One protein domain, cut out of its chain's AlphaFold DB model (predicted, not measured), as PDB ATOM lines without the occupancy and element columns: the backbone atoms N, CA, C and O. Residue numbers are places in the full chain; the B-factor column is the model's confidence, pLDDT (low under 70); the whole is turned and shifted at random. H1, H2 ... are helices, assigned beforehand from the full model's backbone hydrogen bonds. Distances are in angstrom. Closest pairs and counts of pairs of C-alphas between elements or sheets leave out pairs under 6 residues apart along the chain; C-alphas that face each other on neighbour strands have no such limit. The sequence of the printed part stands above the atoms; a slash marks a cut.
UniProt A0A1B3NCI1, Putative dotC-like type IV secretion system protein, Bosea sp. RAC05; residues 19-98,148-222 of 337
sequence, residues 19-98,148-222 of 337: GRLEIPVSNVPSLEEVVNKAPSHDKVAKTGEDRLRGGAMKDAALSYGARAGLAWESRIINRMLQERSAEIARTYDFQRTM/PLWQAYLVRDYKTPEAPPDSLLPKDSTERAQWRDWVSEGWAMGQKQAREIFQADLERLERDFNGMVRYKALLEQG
ATOM      1  N   GLY A  19     157.404 189.362 203.240       44.41
ATOM      2  CA  GLY A  19     158.307 188.868 202.220       44.41
ATOM      3  C   GLY A  19     157.851 189.386 200.873       44.41
ATOM      4  O   GLY A  19     156.706 189.174 200.473       44.41
ATOM      5  N   ARG A  20     158.751 190.075 200.173       51.53
ATOM      6  CA  ARG A  20     158.659 190.213 198.728       51.53
ATOM      7  C   ARG A  20     158.654 188.783 198.194       51.53
ATOM      8  O   ARG A  20     159.717 188.195 198.051       51.53
ATOM      9  N   LEU A  21     157.471 188.197 198.014       58.28
ATOM     10  CA  LEU A  21     157.326 186.929 197.314       58.28
ATOM     11  C   LEU A  21     157.969 187.156 195.950       58.28
ATOM     12  O   LEU A  21     157.520 188.017 195.189       58.28
ATOM     13  N   GLU A  22     159.099 186.492 195.711       66.56
ATOM     14  CA  GLU A  22     159.780 186.581 194.430       66.56
ATOM     15  C   GLU A  22     158.837 186.009 193.384       66.56
ATOM     16  O   GLU A  22     158.410 184.860 193.470       66.56
ATOM     17  N   ILE A  23     158.448 186.853 192.434       71.81
ATOM     18  CA  ILE A  23     157.562 186.439 191.359       71.81
ATOM     19  C   ILE A  23     158.417 185.617 190.391       71.81
ATOM     20  O   ILE A  23     159.390 186.156 189.850       71.81
ATOM     21  N   PRO A  24     158.105 184.328 190.173       72.44
ATOM     22  CA  PRO A  24     158.910 183.486 189.312       72.44
ATOM     23  C   PRO A  24     158.767 183.967 187.869       72.44
ATOM     24  O   PRO A  24     157.695 183.925 187.261       72.44
ATOM     25  N   VAL A  25     159.885 184.449 187.333       69.06
ATOM     26  CA  VAL A  25     160.045 184.875 185.934       69.06
ATOM     27  C   VAL A  25     161.107 184.049 185.205       69.06
ATOM     28  O   VAL A  25     161.610 184.469 184.158       69.06
ATOM     29  N   SER A  26     161.456 182.877 185.753       68.69
ATOM     30  CA  SER A  26     162.447 181.954 185.191       68.69
ATOM     31  C   SER A  26     162.162 181.643 183.724       68.69
ATOM     32  O   SER A  26     161.012 181.645 183.281       68.69
ATOM     33  N   ASN A  27     163.221 181.402 182.948       68.69
ATOM     34  CA  ASN A  27     163.077 181.171 181.518       68.69
ATOM     35  C   ASN A  27     162.293 179.876 181.264       68.69
ATOM     36  O   ASN A  27     162.692 178.809 181.725       68.69
ATOM     37  N   VAL A  28     161.183 179.993 180.541       72.44
ATOM     38  CA  VAL A  28     160.355 178.869 180.092       72.44
ATOM     39  C   VAL A  28     160.501 178.748 178.578       72.44
ATOM     40  O   VAL A  28     160.597 179.792 177.920       72.44
ATOM     41  N   PRO A  29     160.528 177.523 178.023       73.62
ATOM     42  CA  PRO A  29     160.791 177.333 176.608       73.62
ATOM     43  C   PRO A  29     159.806 178.075 175.709       73.62
ATOM     44  O   PRO A  29     158.620 178.187 176.030       73.62
ATOM     45  N   SER A  30     160.297 178.578 174.579       75.12
ATOM     46  CA  SER A  30     159.450 179.171 173.540       75.12
ATOM     47  C   SER A  30     158.682 178.095 172.762       75.12
ATOM     48  O   SER A  30     159.054 176.921 172.778       75.12
ATOM     49  N   LEU A  31     157.621 178.486 172.046       73.88
ATOM     50  CA  LEU A  31     156.873 177.563 171.185       73.88
ATOM     51  C   LEU A  31     157.808 176.825 170.212       73.88
ATOM     52  O   LEU A  31     157.696 175.616 170.055       73.88
ATOM     53  N   GLU A  32     158.764 177.531 169.610       72.81
ATOM     54  CA  GLU A  32     159.725 176.941 168.674       72.81
ATOM     55  C   GLU A  32     160.608 175.881 169.343       72.81
ATOM     56  O   GLU A  32     160.830 174.811 168.780       72.81
ATOM     57  N   GLU A  33     161.066 176.127 170.571       74.69
ATOM     58  CA  GLU A  33     161.874 175.170 171.337       74.69
ATOM     59  C   GLU A  33     161.076 173.917 171.718       74.69
ATOM     60  O   GLU A  33     161.598 172.804 171.661       74.69
ATOM     61  N   VAL A  34     159.800 174.081 172.067       74.81
ATOM     62  CA  VAL A  34     158.888 172.976 172.409       74.81
ATOM     63  C   VAL A  34     158.550 172.145 171.176       74.81
ATOM     64  O   VAL A  34     158.532 170.915 171.233       74.81
ATOM     65  N   VAL A  35     158.339 172.805 170.041       72.12
ATOM     66  CA  VAL A  35     158.039 172.169 168.756       72.12
ATOM     67  C   VAL A  35     159.255 171.407 168.207       72.12
ATOM     68  O   VAL A  35     159.095 170.314 167.664       72.12
ATOM     69  N   ASN A  36     160.470 171.936 168.386       68.88
ATOM     70  CA  ASN A  36     161.705 171.362 167.837       68.88
ATOM     71  C   ASN A  36     162.345 170.265 168.708       68.88
ATOM     72  O   ASN A  36     163.305 169.633 168.272       68.88
ATOM     73  N   LYS A  37     161.826 169.991 169.912       66.00
ATOM     74  CA  LYS A  37     162.377 168.972 170.828       66.00
ATOM     75  C   LYS A  37     162.076 167.517 170.418       66.00
ATOM     76  O   LYS A  37     162.509 166.592 171.100       66.00
ATOM     77  N   ALA A  38     161.356 167.288 169.318       55.41
ATOM     78  CA  ALA A  38     161.125 165.946 168.786       55.41
ATOM     79  C   ALA A  38     162.390 165.397 168.075       55.41
ATOM     80  O   ALA A  38     162.935 166.079 167.203       55.41
ATOM     81  N   PRO A  39     162.867 164.179 168.400       49.44
ATOM     82  CA  PRO A  39     164.052 163.590 167.788       49.44
ATOM     83  C   PRO A  39     163.873 163.360 166.284       49.44
ATOM     84  O   PRO A  39     162.792 163.054 165.785       49.44
ATOM     85  N   SER A  40     164.980 163.496 165.554       41.56
ATOM     86  CA  SER A  40     165.077 163.187 164.128       41.56
ATOM     87  C   SER A  40     165.636 161.776 163.962       41.56
ATOM     88  O   SER A  40     166.846 161.590 164.021       41.56
ATOM     89  N   HIS A  41     164.776 160.776 163.763       46.50
ATOM     90  CA  HIS A  41     165.202 159.447 163.324       46.50
ATOM     91  C   HIS A  41     164.433 159.038 162.072       46.50
ATOM     92  O   HIS A  41     163.209 159.000 162.083       46.50
ATOM     93  N   ASP A  42     165.163 158.727 161.001       44.81
ATOM     94  CA  ASP A  42     164.593 158.288 159.732       44.81
ATOM     95  C   ASP A  42     164.263 156.784 159.731       44.81
ATOM     96  O   ASP A  42     165.116 155.943 160.020       44.81
ATOM     97  N   LYS A  43     163.034 156.495 159.272       48.06
ATOM     98  CA  LYS A  43     162.463 155.234 158.752       48.06
ATOM     99  C   LYS A  43     162.159 154.095 159.739       48.06
ATOM    100  O   LYS A  43     163.037 153.321 160.102       48.06
ATOM    101  N   VAL A  44     160.861 153.851 159.970       51.34
ATOM    102  CA  VAL A  44     160.306 152.515 160.280       51.34
ATOM    103  C   VAL A  44     158.975 152.328 159.533       51.34
ATOM    104  O   VAL A  44     158.164 153.246 159.468       51.34
ATOM    105  N   ALA A  45     158.767 151.155 158.929       47.88
ATOM    106  CA  ALA A  45     157.596 150.828 158.112       47.88
ATOM    107  C   ALA A  45     156.282 150.763 158.922       47.88
ATOM    108  O   ALA A  45     156.264 150.281 160.054       47.88
ATOM    109  N   LYS A  46     155.180 151.223 158.308       52.09
ATOM    110  CA  LYS A  46     153.858 151.370 158.938       52.09
ATOM    111  C   LYS A  46     153.097 150.044 159.059       52.09
ATOM    112  O   LYS A  46     152.960 149.329 158.067       52.09
ATOM    113  N   THR A  47     152.544 149.752 160.239       56.34
ATOM    114  CA  THR A  47     151.732 148.548 160.542       56.34
ATOM    115  C   THR A  47     150.423 148.949 161.241       56.34
ATOM    116  O   THR A  47     150.320 150.044 161.777       56.34
ATOM    117  N   GLY A  48     149.391 148.094 161.262       55.38
ATOM    118  CA  GLY A  48     148.043 148.407 161.788       55.38
ATOM    119  C   GLY A  48     147.955 148.940 163.236       55.38
ATOM    120  O   GLY A  48     146.970 149.600 163.568       55.38
ATOM    121  N   GLU A  49     148.987 148.741 164.064       59.84
ATOM    122  CA  GLU A  49     149.162 149.380 165.386       59.84
ATOM    123  C   GLU A  49     149.316 150.917 165.316       59.84
ATOM    124  O   GLU A  49     149.094 151.619 166.305       59.84
ATOM    125  N   ASP A  50     149.608 151.477 164.136       62.03
ATOM    126  CA  ASP A  50     149.835 152.912 163.931       62.03
ATOM    127  C   ASP A  50     148.594 153.786 164.141       62.03
ATOM    128  O   ASP A  50     148.730 154.968 164.452       62.03
ATOM    129  N   ARG A  51     147.371 153.247 164.009       67.50
ATOM    130  CA  ARG A  51     146.152 154.054 164.223       67.50
ATOM    131  C   ARG A  51     145.919 154.378 165.698       67.50
ATOM    132  O   ARG A  51     145.556 155.509 166.013       67.50
ATOM    133  N   LEU A  52     146.160 153.417 166.591       73.94
ATOM    134  CA  LEU A  52     146.084 153.640 168.040       73.94
ATOM    135  C   LEU A  52     147.262 154.500 168.518       73.94
ATOM    136  O   LEU A  52     147.066 155.409 169.324       73.94
ATOM    137  N   ARG A  53     148.457 154.290 167.944       83.50
ATOM    138  CA  ARG A  53     149.626 155.150 168.183       83.50
ATOM    139  C   ARG A  53     149.376 156.592 167.750       83.50
ATOM    140  O   ARG A  53     149.727 157.501 168.487       83.50
ATOM    141  N   GLY A  54     148.745 156.812 166.597       82.56
ATOM    142  CA  GLY A  54     148.435 158.150 166.089       82.56
ATOM    143  C   GLY A  54     147.503 158.943 167.010       82.56
ATOM    144  O   GLY A  54     147.750 160.123 167.249       82.56
ATOM    145  N   GLY A  55     146.482 158.292 167.580       87.06
ATOM    146  CA  GLY A  55     145.619 158.901 168.600       87.06
ATOM    147  C   GLY A  55     146.388 159.258 169.875       87.06
ATOM    148  O   GLY A  55     146.358 160.404 170.311       87.06
ATOM    149  N   ALA A  56     147.170 158.313 170.407       88.38
ATOM    150  CA  ALA A  56     147.998 158.546 171.592       88.38
ATOM    151  C   ALA A  56     149.071 159.632 171.371       88.38
ATOM    152  O   ALA A  56     149.346 160.427 172.267       88.38
ATOM    153  N   MET A  57     149.653 159.700 170.169       89.38
ATOM    154  CA  MET A  57     150.599 160.738 169.757       89.38
ATOM    155  C   MET A  57     149.923 162.109 169.715       89.38
ATOM    156  O   MET A  57     150.495 163.078 170.208       89.38
ATOM    157  N   LYS A  58     148.697 162.193 169.184       91.38
ATOM    158  CA  LYS A  58     147.907 163.428 169.191       91.38
ATOM    159  C   LYS A  58     147.613 163.903 170.610       91.38
ATOM    160  O   LYS A  58     147.864 165.066 170.915       91.38
ATOM    161  N   ASP A  59     147.137 163.021 171.480       91.75
ATOM    162  CA  ASP A  59     146.816 163.377 172.866       91.75
ATOM    163  C   ASP A  59     148.069 163.808 173.641       91.75
ATOM    164  O   ASP A  59     148.041 164.790 174.388       91.75
ATOM    165  N   ALA A  60     149.199 163.127 173.417       91.00
ATOM    166  CA  ALA A  60     150.484 163.502 173.996       91.00
ATOM    167  C   ALA A  60     150.977 164.863 173.483       91.00
ATOM    168  O   ALA A  60     151.394 165.691 174.293       91.00
ATOM    169  N   ALA A  61     150.885 165.122 172.176       90.44
ATOM    170  CA  ALA A  61     151.243 166.401 171.562       90.44
ATOM    171  C   ALA A  61     150.392 167.552 172.116       90.44
ATOM    172  O   ALA A  61     150.935 168.567 172.551       90.44
ATOM    173  N   LEU A  62     149.068 167.367 172.161       93.94
ATOM    174  CA  LEU A  62     148.125 168.346 172.703       93.94
ATOM    175  C   LEU A  62     148.400 168.623 174.182       93.94
ATOM    176  O   LEU A  62     148.480 169.782 174.583       93.94
ATOM    177  N   SER A  63     148.579 167.579 174.999       93.38
ATOM    178  CA  SER A  63     148.849 167.729 176.433       93.38
ATOM    179  C   SER A  63     150.194 168.409 176.696       93.38
ATOM    180  O   SER A  63     150.288 169.291 177.552       93.38
ATOM    181  N   TYR A  64     151.227 168.034 175.938       93.06
ATOM    182  CA  TYR A  64     152.553 168.635 176.024       93.06
ATOM    183  C   TYR A  64     152.523 170.116 175.638       93.06
ATOM    184  O   TYR A  64     152.960 170.962 176.422       93.06
ATOM    185  N   GLY A  65     151.924 170.435 174.485       93.12
ATOM    186  CA  GLY A  65     151.723 171.804 174.018       93.12
ATOM    187  C   GLY A  65     150.926 172.638 175.018       93.12
ATOM    188  O   GLY A  65     151.359 173.728 175.378       93.12
ATOM    189  N   ALA A  66     149.816 172.110 175.544       95.31
ATOM    190  CA  ALA A  66     148.969 172.811 176.510       95.31
ATOM    191  C   ALA A  66     149.700 173.152 177.806       95.31
ATOM    192  O   ALA A  66     149.657 174.299 178.246       95.31
ATOM    193  N   ARG A  67     150.433 172.204 178.398       94.81
ATOM    194  CA  ARG A  67     151.227 172.479 179.607       94.81
ATOM    195  C   ARG A  67     152.330 173.501 179.344       94.81
ATOM    196  O   ARG A  67     152.602 174.339 180.201       94.81
ATOM    197  N   ALA A  68     152.951 173.450 178.168       93.50
ATOM    198  CA  ALA A  68     154.022 174.369 177.813       93.50
ATOM    199  C   ALA A  68     153.488 175.790 177.568       93.50
ATOM    200  O   ALA A  68     154.029 176.747 178.122       93.50
ATOM    201  N   GLY A  69     152.378 175.919 176.835       94.62
ATOM    202  CA  GLY A  69     151.705 177.196 176.593       94.62
ATOM    203  C   GLY A  69     151.148 177.818 177.871       94.62
ATOM    204  O   GLY A  69     151.285 179.023 178.071       94.62
ATOM    205  N   LEU A  70     150.605 176.997 178.779       95.50
ATOM    206  CA  LEU A  70     150.167 177.427 180.108       95.50
ATOM    207  C   LEU A  70     151.333 178.029 180.907       95.50
ATOM    208  O   LEU A  70     151.205 179.128 181.449       95.50
ATOM    209  N   ALA A  71     152.474 177.333 180.964       94.19
ATOM    210  CA  ALA A  71     153.653 177.806 181.687       94.19
ATOM    211  C   ALA A  71     154.226 179.095 181.080       94.19
ATOM    212  O   ALA A  71     154.592 180.021 181.807       94.19
ATOM    213  N   TRP A  72     154.255 179.182 179.751       93.69
ATOM    214  CA  TRP A  72     154.739 180.361 179.044       93.69
ATOM    215  C   TRP A  72     153.872 181.596 179.278       93.69
ATOM    216  O   TRP A  72     154.400 182.645 179.654       93.69
ATOM    217  N   GLU A  73     152.554 181.465 179.129       95.31
ATOM    218  CA  GLU A  73     151.622 182.569 179.363       95.31
ATOM    219  C   GLU A  73     151.642 183.010 180.828       95.31
ATOM    220  O   GLU A  73     151.709 184.204 181.118       95.31
ATOM    221  N   SER A  74     151.674 182.059 181.766       94.62
ATOM    222  CA  SER A  74     151.748 182.372 183.198       94.62
ATOM    223  C   SER A  74     153.000 183.175 183.541       94.62
ATOM    224  O   SER A  74     152.941 184.099 184.344       94.62
ATOM    225  N   ARG A  75     154.131 182.910 182.873       92.62
ATOM    226  CA  ARG A  75     155.341 183.726 183.027       92.62
ATOM    227  C   ARG A  75     155.156 185.153 182.503       92.62
ATOM    228  O   ARG A  75     155.674 186.093 183.107       92.62
ATOM    229  N   ILE A  76     154.459 185.336 181.382       94.06
ATOM    230  CA  ILE A  76     154.158 186.675 180.846       94.06
ATOM    231  C   ILE A  76     153.279 187.445 181.825       94.06
ATOM    232  O   ILE A  76     153.586 188.593 182.150       94.06
ATOM    233  N   ILE A  77     152.241 186.793 182.348       94.69
ATOM    234  CA  ILE A  77     151.363 187.356 183.376       94.69
ATOM    235  C   ILE A  77     152.180 187.734 184.616       94.69
ATOM    236  O   ILE A  77     152.108 188.871 185.075       94.69
ATOM    237  N   ASN A  78     153.038 186.838 185.106       93.44
ATOM    238  CA  ASN A  78     153.932 187.099 186.233       93.44
ATOM    239  C   ASN A  78     154.850 188.307 185.993       93.44
ATOM    240  O   ASN A  78     155.027 189.132 186.889       93.44
ATOM    241  N   ARG A  79     155.397 188.466 184.783       92.38
ATOM    242  CA  ARG A  79     156.208 189.641 184.431       92.38
ATOM    243  C   ARG A  79     155.391 190.931 184.502       92.38
ATOM    244  O   ARG A  79     155.829 191.891 185.130       92.38
ATOM    245  N   MET A  80     154.188 190.935 183.932       93.75
ATOM    246  CA  MET A  80     153.270 192.076 184.013       93.75
ATOM    247  C   MET A  80     152.904 192.409 185.472       93.75
ATOM    248  O   MET A  80     152.898 193.578 185.862       93.75
ATOM    249  N   LEU A  81     152.637 191.394 186.303       92.56
ATOM    250  CA  LEU A  81     152.374 191.563 187.736       92.56
ATOM    251  C   LEU A  81     153.583 192.141 188.476       92.56
ATOM    252  O   LEU A  81     153.424 192.960 189.380       92.56
ATOM    253  N   GLN A  82     154.797 191.743 188.096       89.75
ATOM    254  CA  GLN A  82     156.028 192.273 188.672       89.75
ATOM    255  C   GLN A  82     156.224 193.754 188.331       89.75
ATOM    256  O   GLN A  82     156.519 194.546 189.230       89.75
ATOM    257  N   GLU A  83     156.010 194.137 187.072       91.12
ATOM    258  CA  GLU A  83     156.098 195.527 186.601       91.12
ATOM    259  C   GLU A  83     155.101 196.441 187.329       91.12
ATOM    260  O   GLU A  83     155.450 197.553 187.727       91.12
ATOM    261  N   ARG A  84     153.882 195.951 187.584       90.31
ATOM    262  CA  ARG A  84     152.806 196.694 188.269       90.31
ATOM    263  C   ARG A  84     152.725 196.439 189.775       90.31
ATOM    264  O   ARG A  84     151.810 196.919 190.441       90.31
ATOM    265  N   SER A  85     153.685 195.715 190.344       88.75
ATOM    266  CA  SER A  85     153.623 195.224 191.729       88.75
ATOM    267  C   SER A  85     153.379 196.321 192.772       88.75
ATOM    268  O   SER A  85     152.614 196.117 193.714       88.75
ATOM    269  N   ALA A  86     153.995 197.495 192.601       86.50
ATOM    270  CA  ALA A  86     153.832 198.625 193.515       86.50
ATOM    271  C   ALA A  86     152.434 199.260 193.445       86.50
ATOM    272  O   ALA A  86     151.918 199.711 194.464       86.50
ATOM    273  N   GLU A  87     151.824 199.299 192.259       88.62
ATOM    274  CA  GLU A  87     150.457 199.787 192.058       88.62
ATOM    275  C   GLU A  87     149.460 198.824 192.711       88.62
ATOM    276  O   GLU A  87     148.680 199.229 193.570       88.62
ATOM    277  N   ILE A  88     149.575 197.528 192.403       90.50
ATOM    278  CA  ILE A  88     148.713 196.470 192.947       90.50
ATOM    279  C   ILE A  88     148.806 196.432 194.480       90.50
ATOM    280  O   ILE A  88     147.782 196.366 195.157       90.50
ATOM    281  N   ALA A  89     150.013 196.544 195.043       88.56
ATOM    282  CA  ALA A  89     150.218 196.563 196.493       88.56
ATOM    283  C   ALA A  89     149.573 197.773 197.191       88.56
ATOM    284  O   ALA A  89     149.177 197.660 198.348       88.56
ATOM    285  N   ARG A  90     149.475 198.925 196.514       88.94
ATOM    286  CA  ARG A  90     148.790 200.111 197.055       88.94
ATOM    287  C   ARG A  90     147.273 199.974 196.980       88.94
ATOM    288  O   ARG A  90     146.592 200.425 197.895       88.94
ATOM    289  N   THR A  91     146.761 199.372 195.909       90.06
ATOM    290  CA  THR A  91     145.322 199.163 195.707       90.06
ATOM    291  C   THR A  91     144.774 198.099 196.658       90.06
ATOM    292  O   THR A  91     143.791 198.344 197.353       90.06
ATOM    293  N   TYR A  92     145.438 196.944 196.747       92.44
ATOM    294  CA  TYR A  92     145.014 195.801 197.561       92.44
ATOM    295  C   TYR A  92     145.754 195.749 198.903       92.44
ATOM    296  O   TYR A  92     146.461 194.790 199.224       92.44
ATOM    297  N   ASP A  93     145.597 196.806 199.701       91.31
ATOM    298  CA  ASP A  93     146.194 196.909 201.035       91.31
ATOM    299  C   ASP A  93     145.336 196.185 202.092       91.31
ATOM    300  O   ASP A  93     144.506 196.780 202.790       91.31
ATOM    301  N   PHE A  94     145.543 194.872 202.228       91.50
ATOM    302  CA  PHE A  94     144.858 194.054 203.237       91.50
ATOM    303  C   PHE A  94     145.230 194.423 204.679       91.50
ATOM    304  O   PHE A  94     144.463 194.137 205.597       91.50
ATOM    305  N   GLN A  95     146.367 195.088 204.931       90.69
ATOM    306  CA  GLN A  95     146.715 195.509 206.297       90.69
ATOM    307  C   GLN A  95     145.668 196.467 206.855       90.69
ATOM    308  O   GLN A  95     145.308 196.391 208.032       90.69
ATOM    309  N   ARG A  96     145.127 197.330 205.991       89.50
ATOM    310  CA  ARG A  96     144.065 198.271 206.353       89.50
ATOM    311  C   ARG A  96     142.726 197.604 206.594       89.50
ATOM    312  O   ARG A  96     141.889 198.223 207.249       89.50
ATOM    313  N   THR A  97     142.492 196.384 206.115       91.69
ATOM    314  CA  THR A  97     141.225 195.667 206.327       91.69
ATOM    315  C   THR A  97     141.253 194.776 207.568       91.69
ATOM    316  O   THR A  97     140.196 194.501 208.129       91.69
ATOM    317  N   MET A  98     142.429 194.419 208.087       92.81
ATOM    318  CA  MET A  98     142.536 193.613 209.306       92.81
ATOM    319  C   MET A  98     141.800 194.242 210.504       92.81
ATOM    320  O   MET A  98     141.702 195.471 210.648       92.81
ATOM    321  N   PRO A 148     146.548 188.771 204.244       90.44
ATOM    322  CA  PRO A 148     146.665 188.227 202.902       90.44
ATOM    323  C   PRO A 148     147.519 189.131 202.011       90.44
ATOM    324  O   PRO A 148     147.564 190.349 202.180       90.44
ATOM    325  N   LEU A 149     148.197 188.514 201.052       88.94
ATOM    326  CA  LEU A 149     149.017 189.196 200.062       88.94
ATOM    327  C   LEU A 149     148.389 188.975 198.689       88.94
ATOM    328  O   LEU A 149     148.015 187.846 198.373       88.94
ATOM    329  N   TRP A 150     148.312 190.013 197.854       92.94
ATOM    330  CA  TRP A 150     147.770 189.885 196.494       92.94
ATOM    331  C   TRP A 150     148.557 188.865 195.657       92.94
ATOM    332  O   TRP A 150     147.986 188.184 194.809       92.94
ATOM    333  N   GLN A 151     149.855 188.698 195.937       92.81
ATOM    334  CA  GLN A 151     150.699 187.710 195.270       92.81
ATOM    335  C   GLN A 151     150.186 186.288 195.491       92.81
ATOM    336  O   GLN A 151     150.234 185.479 194.575       92.81
ATOM    337  N   ALA A 152     149.653 185.991 196.681       91.00
ATOM    338  CA  ALA A 152     149.113 184.670 196.994       91.00
ATOM    339  C   ALA A 152     147.850 184.331 196.181       91.00
ATOM    340  O   ALA A 152     147.483 183.161 196.098       91.00
ATOM    341  N   TYR A 153     147.199 185.339 195.594       93.88
ATOM    342  CA  TYR A 153     146.068 185.162 194.688       93.88
ATOM    343  C   TYR A 153     146.529 185.040 193.235       93.88
ATOM    344  O   TYR A 153     146.146 184.097 192.555       93.88
ATOM    345  N   LEU A 154     147.344 185.991 192.770       94.50
ATOM    346  CA  LEU A 154     147.590 186.183 191.337       94.50
ATOM    347  C   LEU A 154     148.832 185.465 190.805       94.50
ATOM    348  O   LEU A 154     148.903 185.173 189.613       94.50
ATOM    349  N   VAL A 155     149.841 185.233 191.647       92.06
ATOM    350  CA  VAL A 155     151.116 184.675 191.186       92.06
ATOM    351  C   VAL A 155     150.981 183.167 191.069       92.06
ATOM    352  O   VAL A 155     150.770 182.461 192.057       92.06
ATOM    353  N   ARG A 156     151.138 182.667 189.844       89.19
ATOM    354  CA  ARG A 156     151.111 181.239 189.531       89.19
ATOM    355  C   ARG A 156     152.432 180.830 188.920       89.19
ATOM    356  O   ARG A 156     152.957 181.515 188.049       89.19
ATOM    357  N   ASP A 157     152.953 179.699 189.368       88.50
ATOM    358  CA  ASP A 157     154.148 179.105 188.791       88.50
ATOM    359  C   ASP A 157     153.819 177.716 188.266       88.50
ATOM    360  O   ASP A 157     153.353 176.849 189.010       88.50
ATOM    361  N   TYR A 158     154.055 177.518 186.974       88.88
ATOM    362  CA  TYR A 158     153.898 176.227 186.332       88.88
ATOM    363  C   TYR A 158     155.246 175.789 185.797       88.88
ATOM    364  O   TYR A 158     155.887 176.475 185.000       88.88
ATOM    365  N   LYS A 159     155.650 174.593 186.216       86.00
ATOM    366  CA  LYS A 159     156.872 173.975 185.723       86.00
ATOM    367  C   LYS A 159     156.750 173.707 184.230       86.00
ATOM    368  O   LYS A 159     155.704 173.278 183.741       86.00
ATOM    369  N   THR A 160     157.858 173.897 183.528       83.00
ATOM    370  CA  THR A 160     157.990 173.451 182.144       83.00
ATOM    371  C   THR A 160     157.714 171.946 182.058       83.00
ATOM    372  O   THR A 160     158.308 171.188 182.827       83.00
ATOM    373  N   PRO A 161     156.830 171.495 181.150       86.00
ATOM    374  CA  PRO A 161     156.558 170.075 181.006       86.00
ATOM    375  C   PRO A 161     157.774 169.327 180.453       86.00
ATOM    376  O   PRO A 161     158.486 169.807 179.565       86.00
ATOM    377  N   GLU A 162     157.974 168.111 180.952       85.38
ATOM    378  CA  GLU A 162     158.908 167.157 180.363       85.38
ATOM    379  C   GLU A 162     158.402 166.684 178.997       85.38
ATOM    380  O   GLU A 162     157.196 166.681 178.729       85.38
ATOM    381  N   ALA A 163     159.341 166.326 178.118       82.25
ATOM    382  CA  ALA A 163     158.997 165.822 176.797       82.25
ATOM    383  C   ALA A 163     158.247 164.480 176.918       82.25
ATOM    384  O   ALA A 163     158.555 163.696 177.820       82.25
ATOM    385  N   PRO A 164     157.275 164.197 176.033       84.50
ATOM    386  CA  PRO A 164     156.594 162.908 176.011       84.50
ATOM    387  C   PRO A 164     157.565 161.745 175.756       84.50
ATOM    388  O   PRO A 164     158.621 161.967 175.162       84.50
ATOM    389  N   PRO A 165     157.212 160.509 176.160       82.94
ATOM    390  CA  PRO A 165     158.047 159.333 175.925       82.94
ATOM    391  C   PRO A 165     158.405 159.153 174.446       82.94
ATOM    392  O   PRO A 165     157.557 159.358 173.576       82.94
ATOM    393  N   ASP A 166     159.618 158.665 174.173       79.50
ATOM    394  CA  ASP A 166     160.152 158.484 172.813       79.50
ATOM    395  C   ASP A 166     159.256 157.637 171.896       79.50
ATOM    396  O   ASP A 166     159.236 157.825 170.680       79.50
ATOM    397  N   SER A 167     158.465 156.724 172.464       78.62
ATOM    398  CA  SER A 167     157.509 155.892 171.722       78.62
ATOM    399  C   SER A 167     156.383 156.688 171.050       78.62
ATOM    400  O   SER A 167     155.813 156.218 170.060       78.62
ATOM    401  N   LEU A 168     156.070 157.876 171.573       81.50
ATOM    402  CA  LEU A 168     155.022 158.775 171.088       81.50
ATOM    403  C   LEU A 168     155.576 159.937 170.261       81.50
ATOM    404  O   LEU A 168     154.797 160.759 169.789       81.50
ATOM    405  N   LEU A 169     156.894 160.021 170.081       82.06
ATOM    406  CA  LEU A 169     157.504 161.058 169.260       82.06
ATOM    407  C   LEU A 169     157.381 160.708 167.763       82.06
ATOM    408  O   LEU A 169     157.371 159.526 167.393       82.06
ATOM    409  N   PRO A 170     157.256 161.723 166.887       81.56
ATOM    410  CA  PRO A 170     157.081 161.506 165.455       81.56
ATOM    411  C   PRO A 170     158.332 160.876 164.836       81.56
ATOM    412  O   PRO A 170     159.446 161.350 165.062       81.56
ATOM    413  N   LYS A 171     158.147 159.845 164.005       80.69
ATOM    414  CA  LYS A 171     159.250 159.148 163.319       80.69
ATOM    415  C   LYS A 171     159.428 159.665 161.895       80.69
ATOM    416  O   LYS A 171     160.526 160.007 161.473       80.69
ATOM    417  N   ASP A 172     158.321 159.815 161.176       80.00
ATOM    418  CA  ASP A 172     158.339 160.250 159.780       80.00
ATOM    419  C   ASP A 172     158.169 161.769 159.630       80.00
ATOM    420  O   ASP A 172     157.628 162.460 160.496       80.00
ATOM    421  N   SER A 173     158.551 162.306 158.469       80.56
ATOM    422  CA  SER A 173     158.337 163.721 158.133       80.56
ATOM    423  C   SER A 173     156.857 164.128 158.141       80.56
ATOM    424  O   SER A 173     156.533 165.241 158.559       80.56
ATOM    425  N   THR A 174     155.950 163.229 157.737       82.94
ATOM    426  CA  THR A 174     154.496 163.452 157.789       82.94
ATOM    427  C   THR A 174     153.982 163.520 159.227       82.94
ATOM    428  O   THR A 174     153.239 164.438 159.564       82.94
ATOM    429  N   GLU A 175     154.413 162.592 160.087       84.00
ATOM    430  CA  GLU A 175     154.050 162.588 161.512       84.00
ATOM    431  C   GLU A 175     154.589 163.828 162.215       84.00
ATOM    432  O   GLU A 175     153.915 164.408 163.058       84.00
ATOM    433  N   ARG A 176     155.782 164.281 161.819       85.19
ATOM    434  CA  ARG A 176     156.382 165.503 162.345       85.19
ATOM    435  C   ARG A 176     155.536 166.723 162.016       85.19
ATOM    436  O   ARG A 176     155.342 167.551 162.891       85.19
ATOM    437  N   ALA A 177     155.022 166.842 160.792       87.44
ATOM    438  CA  ALA A 177     154.127 167.945 160.442       87.44
ATOM    439  C   ALA A 177     152.871 167.953 161.328       87.44
ATOM    440  O   ALA A 177     152.588 168.967 161.957       87.44
ATOM    441  N   GLN A 178     152.213 166.800 161.476       88.50
ATOM    442  CA  GLN A 178     151.026 166.657 162.326       88.50
ATOM    443  C   GLN A 178     151.320 166.936 163.806       88.50
ATOM    444  O   GLN A 178     150.543 167.606 164.477       88.50
ATOM    445  N   TRP A 179     152.469 166.475 164.304       89.19
ATOM    446  CA  TRP A 179     152.931 166.753 165.660       89.19
ATOM    447  C   TRP A 179     153.063 168.253 165.913       89.19
ATOM    448  O   TRP A 179     152.570 168.745 166.924       89.19
ATOM    449  N   ARG A 180     153.696 168.995 164.992       90.31
ATOM    450  CA  ARG A 180     153.838 170.451 165.134       90.31
ATOM    451  C   ARG A 180     152.481 171.145 165.196       90.31
ATOM    452  O   ARG A 180     152.312 172.043 166.019       90.31
ATOM    453  N   ASP A 181     151.528 170.711 164.375       92.75
ATOM    454  CA  ASP A 181     150.179 171.278 164.352       92.75
ATOM    455  C   ASP A 181     149.453 171.019 165.682       92.75
ATOM    456  O   ASP A 181     148.947 171.955 166.298       92.75
ATOM    457  N   TRP A 182     149.482 169.781 166.190       94.19
ATOM    458  CA  TRP A 182     148.853 169.423 167.467       94.19
ATOM    459  C   TRP A 182     149.526 170.073 168.676       94.19
ATOM    460  O   TRP A 182     148.842 170.502 169.601       94.19
ATOM    461  N   VAL A 183     150.856 170.191 168.688       93.75
ATOM    462  CA  VAL A 183     151.564 170.923 169.749       93.75
ATOM    463  C   VAL A 183     151.180 172.401 169.723       93.75
ATOM    464  O   VAL A 183     150.937 172.977 170.781       93.75
ATOM    465  N   SER A 184     151.084 173.009 168.539       94.31
ATOM    466  CA  SER A 184     150.692 174.417 168.390       94.31
ATOM    467  C   SER A 184     149.240 174.652 168.815       94.31
ATOM    468  O   SER A 184     148.948 175.629 169.506       94.31
ATOM    469  N   GLU A 185     148.337 173.732 168.465       96.44
ATOM    470  CA  GLU A 185     146.948 173.730 168.931       96.44
ATOM    471  C   GLU A 185     146.889 173.622 170.461       96.44
ATOM    472  O   GLU A 185     146.298 174.477 171.123       96.44
ATOM    473  N   GLY A 186     147.587 172.637 171.036       95.81
ATOM    474  CA  GLY A 186     147.699 172.460 172.481       95.81
ATOM    475  C   GLY A 186     148.219 173.720 173.167       95.81
ATOM    476  O   GLY A 186     147.623 174.196 174.129       95.81
ATOM    477  N   TRP A 187     149.280 174.321 172.631       95.56
ATOM    478  CA  TRP A 187     149.872 175.555 173.140       95.56
ATOM    479  C   TRP A 187     148.882 176.723 173.186       95.56
ATOM    480  O   TRP A 187     148.822 177.444 174.185       95.56
ATOM    481  N   ALA A 188     148.073 176.907 172.141       97.38
ATOM    482  CA  ALA A 188     147.024 177.924 172.127       97.38
ATOM    483  C   ALA A 188     145.961 177.668 173.213       97.38
ATOM    484  O   ALA A 188     145.559 178.608 173.904       97.38
ATOM    485  N   MET A 189     145.560 176.406 173.424       97.25
ATOM    486  CA  MET A 189     144.657 176.048 174.525       97.25
ATOM    487  C   MET A 189     145.278 176.356 175.892       97.25
ATOM    488  O   MET A 189     144.605 176.913 176.756       97.25
ATOM    489  N   GLY A 190     146.566 176.052 176.073       96.69
ATOM    490  CA  GLY A 190     147.312 176.341 177.299       96.69
ATOM    491  C   GLY A 190     147.361 177.832 177.631       96.69
ATOM    492  O   GLY A 190     147.079 178.223 178.761       96.69
ATOM    493  N   GLN A 191     147.642 178.683 176.638       97.38
ATOM    494  CA  GLN A 191     147.600 180.140 176.812       97.38
ATOM    495  C   GLN A 191     146.201 180.624 177.211       97.38
ATOM    496  O   GLN A 191     146.056 181.432 178.127       97.38
ATOM    497  N   LYS A 192     145.154 180.121 176.541       98.12
ATOM    498  CA  LYS A 192     143.768 180.476 176.870       98.12
ATOM    499  C   LYS A 192     143.429 180.086 178.311       98.12
ATOM    500  O   LYS A 192     142.916 180.912 179.059       98.12
ATOM    501  N   GLN A 193     143.782 178.865 178.706       97.50
ATOM    502  CA  GLN A 193     143.555 178.358 180.055       97.50
ATOM    503  C   GLN A 193     144.288 179.194 181.113       97.50
ATOM    504  O   GLN A 193     143.709 179.501 182.151       97.50
ATOM    505  N   ALA A 194     145.533 179.610 180.860       96.81
ATOM    506  CA  ALA A 194     146.277 180.466 181.786       96.81
ATOM    507  C   ALA A 194     145.568 181.809 182.018       96.81
ATOM    508  O   ALA A 194     145.470 182.261 183.158       96.81
ATOM    509  N   ARG A 195     145.030 182.422 180.956       97.75
ATOM    510  CA  ARG A 195     144.256 183.671 181.053       97.75
ATOM    511  C   ARG A 195     142.949 183.485 181.818       97.75
ATOM    512  O   ARG A 195     142.619 184.325 182.643       97.75
ATOM    513  N   GLU A 196     142.232 182.390 181.571       98.06
ATOM    514  CA  GLU A 196     140.997 182.056 182.296       98.06
ATOM    515  C   GLU A 196     141.265 181.847 183.797       98.06
ATOM    516  O   GLU A 196     140.536 182.381 184.630       98.06
ATOM    517  N   ILE A 197     142.346 181.139 184.151       97.44
ATOM    518  CA  ILE A 197     142.771 180.961 185.548       97.44
ATOM    519  C   ILE A 197     143.118 182.309 186.183       97.44
ATOM    520  O   ILE A 197     142.640 182.609 187.273       97.44
ATOM    521  N   PHE A 198     143.910 183.137 185.499       97.56
ATOM    522  CA  PHE A 198     144.280 184.459 186.000       97.56
ATOM    523  C   PHE A 198     143.061 185.357 186.231       97.56
ATOM    524  O   PHE A 198     142.979 186.025 187.259       97.56
ATOM    525  N   GLN A 199     142.100 185.346 185.306       98.00
ATOM    526  CA  GLN A 199     140.859 186.103 185.440       98.00
ATOM    527  C   GLN A 199     140.050 185.643 186.662       98.00
ATOM    528  O   GLN A 199     139.637 186.474 187.467       98.00
ATOM    529  N   ALA A 200     139.891 184.332 186.855       98.00
ATOM    530  CA  ALA A 200     139.203 183.788 188.027       98.00
ATOM    531  C   ALA A 200     139.930 184.128 189.345       98.00
ATOM    532  O   ALA A 200     139.294 184.440 190.355       98.00
ATOM    533  N   ASP A 201     141.266 184.100 189.346       97.44
ATOM    534  CA  ASP A 201     142.082 184.485 190.500       97.44
ATOM    535  C   ASP A 201     141.958 185.986 190.821       97.44
ATOM    536  O   ASP A 201     141.889 186.361 191.997       97.44
ATOM    537  N   LEU A 202     141.879 186.841 189.796       97.06
ATOM    538  CA  LEU A 202     141.631 188.276 189.943       97.06
ATOM    539  C   LEU A 202     140.238 188.555 190.511       97.06
ATOM    540  O   LEU A 202     140.110 189.313 191.470       97.06
ATOM    541  N   GLU A 203     139.208 187.895 189.990       97.00
ATOM    542  CA  GLU A 203     137.840 188.012 190.506       97.00
ATOM    543  C   GLU A 203     137.754 187.578 191.971       97.00
ATOM    544  O   GLU A 203     137.097 188.229 192.787       97.00
ATOM    545  N   ARG A 204     138.467 186.507 192.343       96.44
ATOM    546  CA  ARG A 204     138.565 186.076 193.739       96.44
ATOM    547  C   ARG A 204     139.249 187.130 194.610       96.44
ATOM    548  O   ARG A 204     138.746 187.421 195.695       96.44
ATOM    549  N   LEU A 205     140.363 187.704 194.149       96.69
ATOM    550  CA  LEU A 205     141.073 188.776 194.852       96.69
ATOM    551  C   LEU A 205     140.156 189.985 195.094       96.69
ATOM    552  O   LEU A 205     140.059 190.470 196.223       96.69
ATOM    553  N   GLU A 206     139.471 190.448 194.049       96.44
ATOM    554  CA  GLU A 206     138.553 191.584 194.116       96.44
ATOM    555  C   GLU A 206     137.377 191.305 195.049       96.44
ATOM    556  O   GLU A 206     137.049 192.139 195.895       96.44
ATOM    557  N   ARG A 207     136.759 190.125 194.940       96.06
ATOM    558  CA  ARG A 207     135.652 189.703 195.803       96.06
ATOM    559  C   ARG A 207     136.059 189.710 197.271       96.06
ATOM    560  O   ARG A 207     135.347 190.288 198.093       96.06
ATOM    561  N   ASP A 208     137.187 189.082 197.595       96.44
ATOM    562  CA  ASP A 208     137.650 188.946 198.972       96.44
ATOM    563  C   ASP A 208     138.040 190.320 199.544       96.44
ATOM    564  O   ASP A 208     137.566 190.701 200.616       96.44
ATOM    565  N   PHE A 209     138.831 191.118 198.814       96.56
ATOM    566  CA  PHE A 209     139.235 192.456 199.256       96.56
ATOM    567  C   PHE A 209     138.034 193.394 199.434       96.56
ATOM    568  O   PHE A 209     137.847 193.965 200.513       96.56
ATOM    569  N   ASN A 210     137.175 193.507 198.417       96.62
ATOM    570  CA  ASN A 210     135.996 194.369 198.479       96.62
ATOM    571  C   ASN A 210     135.012 193.890 199.547       96.62
ATOM    572  O   ASN A 210     134.396 194.715 200.223       96.62
ATOM    573  N   GLY A 211     134.880 192.578 199.752       96.94
ATOM    574  CA  GLY A 211     134.038 192.028 200.806       96.94
ATOM    575  C   GLY A 211     134.536 192.363 202.211       96.94
ATOM    576  O   GLY A 211     133.724 192.688 203.078       96.94
ATOM    577  N   MET A 212     135.853 192.375 202.431       96.56
ATOM    578  CA  MET A 212     136.448 192.805 203.700       96.56
ATOM    579  C   MET A 212     136.315 194.317 203.936       96.56
ATOM    580  O   MET A 212     136.046 194.754 205.058       96.56
ATOM    581  N   VAL A 213     136.473 195.135 202.890       96.25
ATOM    582  CA  VAL A 213     136.223 196.587 202.962       96.25
ATOM    583  C   VAL A 213     134.751 196.856 203.276       96.25
ATOM    584  O   VAL A 213     134.429 197.640 204.173       96.25
ATOM    585  N   ARG A 214     133.844 196.146 202.598       95.88
ATOM    586  CA  ARG A 214     132.400 196.225 202.826       95.88
ATOM    587  C   ARG A 214     132.031 195.847 204.252       95.88
ATOM    588  O   ARG A 214     131.214 196.536 204.856       95.88
ATOM    589  N   TYR A 215     132.653 194.815 204.820       96.62
ATOM    590  CA  TYR A 215     132.460 194.472 206.226       96.62
ATOM    591  C   TYR A 215     132.737 195.659 207.156       96.62
ATOM    592  O   TYR A 215     131.921 195.930 208.034       96.62
ATOM    593  N   LYS A 216     133.824 196.415 206.945       94.44
ATOM    594  CA  LYS A 216     134.108 197.603 207.769       94.44
ATOM    595  C   LYS A 216     133.026 198.667 207.640       94.44
ATOM    596  O   LYS A 216     132.529 199.145 208.657       94.44
ATOM    597  N   ALA A 217     132.607 198.968 206.414       94.00
ATOM    598  CA  ALA A 217     131.538 199.933 206.175       94.00
ATOM    599  C   ALA A 217     130.216 199.504 206.840       94.00
ATOM    600  O   ALA A 217     129.527 200.317 207.454       94.00
ATOM    601  N   LEU A 218     129.862 198.217 206.761       93.88
ATOM    602  CA  LEU A 218     128.652 197.677 207.390       93.88
ATOM    603  C   LEU A 218     128.752 197.622 208.917       93.88
ATOM    604  O   LEU A 218     127.742 197.813 209.598       93.88
ATOM    605  N   LEU A 219     129.945 197.384 209.459       93.19
ATOM    606  CA  LEU A 219     130.204 197.420 210.893       93.19
ATOM    607  C   LEU A 219     130.019 198.840 211.448       93.19
ATOM    608  O   LEU A 219     129.349 199.015 212.462       93.19
ATOM    609  N   GLU A 220     130.539 199.859 210.760       91.94
ATOM    610  CA  GLU A 220     130.343 201.272 211.123       91.94
ATOM    611  C   GLU A 220     128.871 201.694 211.046       91.94
ATOM    612  O   GLU A 220     128.383 202.443 211.899       91.94
ATOM    613  N   GLN A 221     128.144 201.154 210.064       91.81
ATOM    614  CA  GLN A 221     126.697 201.325 209.927       91.81
ATOM    615  C   GLN A 221     125.892 200.530 210.964       91.81
ATOM    616  O   GLN A 221     124.680 200.694 211.014       91.81
ATOM    617  N   GLY A 222     126.506 199.657 211.768       91.19
ATOM    618  CA  GLY A 222     125.793 198.790 212.714       91.19
ATOM    619  C   GLY A 222     124.981 197.662 212.061       91.19
ATOM    620  O   GLY A 222     124.192 197.004 212.734       91.19
TER     621      GLY A 222
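What this domain is: This is residues 19 to 98 and 148 to 222 of the 337 residues of the protein "Putative dotC-like type IV secretion system protein" of Bosea sp. RAC05 (UniProt A0A1B3NCI1). Two long helices, H2 and H5, cross as a slanting X, running the same way, in a rod whose length comes mainly from H5. The short H1 folds back on H2 near the crossing and also packs on H5, H3 turns off after the last residue of H2, and H4 packs on H5. The long link of residues 155 to 172 runs back along the rod from H4 to the first residue of H5. The printed part has 155 residues and is all helix, with H1, H2, H3, H4 and H5 in chain order and no named strand; it is loose, with a radius of gyration of the C-alphas of 21.8 A and spans of 79 by 28 by 19 A.

How they stand to each other: H1, residues 31 to 36, and H2, residues 50 to 83, form a helical hairpin; they touch, the closest C-alphas being those of Val 34 and Ala 68, 7.4 A apart. H3, residues 85 to 91, and H2 meet only through their link. The hub H5, residues 173 to 220, touches H2 with its residues 179 to 195 alone, at a steep tilt of 41 degrees, the same way; the closest C-alphas, of Ala 66 and Gly 190, are 4.0 A apart. H5 touches H1 at a shallow tilt of 31 degrees, opposite ways, closest at the C-alphas of Val 35 and Arg 180, 5.8 A apart. H4, residues 151 to 154, touches H5, closest at the C-alphas of Tyr 153 and Asp 201, 5.8 A apart. In H1, H2, H3 and H5 every O i to N i+4 pair is within hydrogen-bond range; H4 is too short for one.

Where its parts are: C-alpha 31 of H1 stands at (156.873, 177.563, 171.185). H2 is 48.7 A long and H5 is 70.7 A long, ending with C-alpha 220 at (130.343, 201.272, 211.123).

The domain as a whole: The C-alphas farthest apart, of Ala 45 and Gly 222, are 79.3 A apart. Residues 99 to 147 are not printed, and C-alphas 98 and 148 are 9.3 A apart across this cut. The links H1 to H2 and H4 to H5 are long. Mean pLDDT of the printed part is 85.1, with residues 19 to 22, 25 to 27 and 36 to 51 under 70.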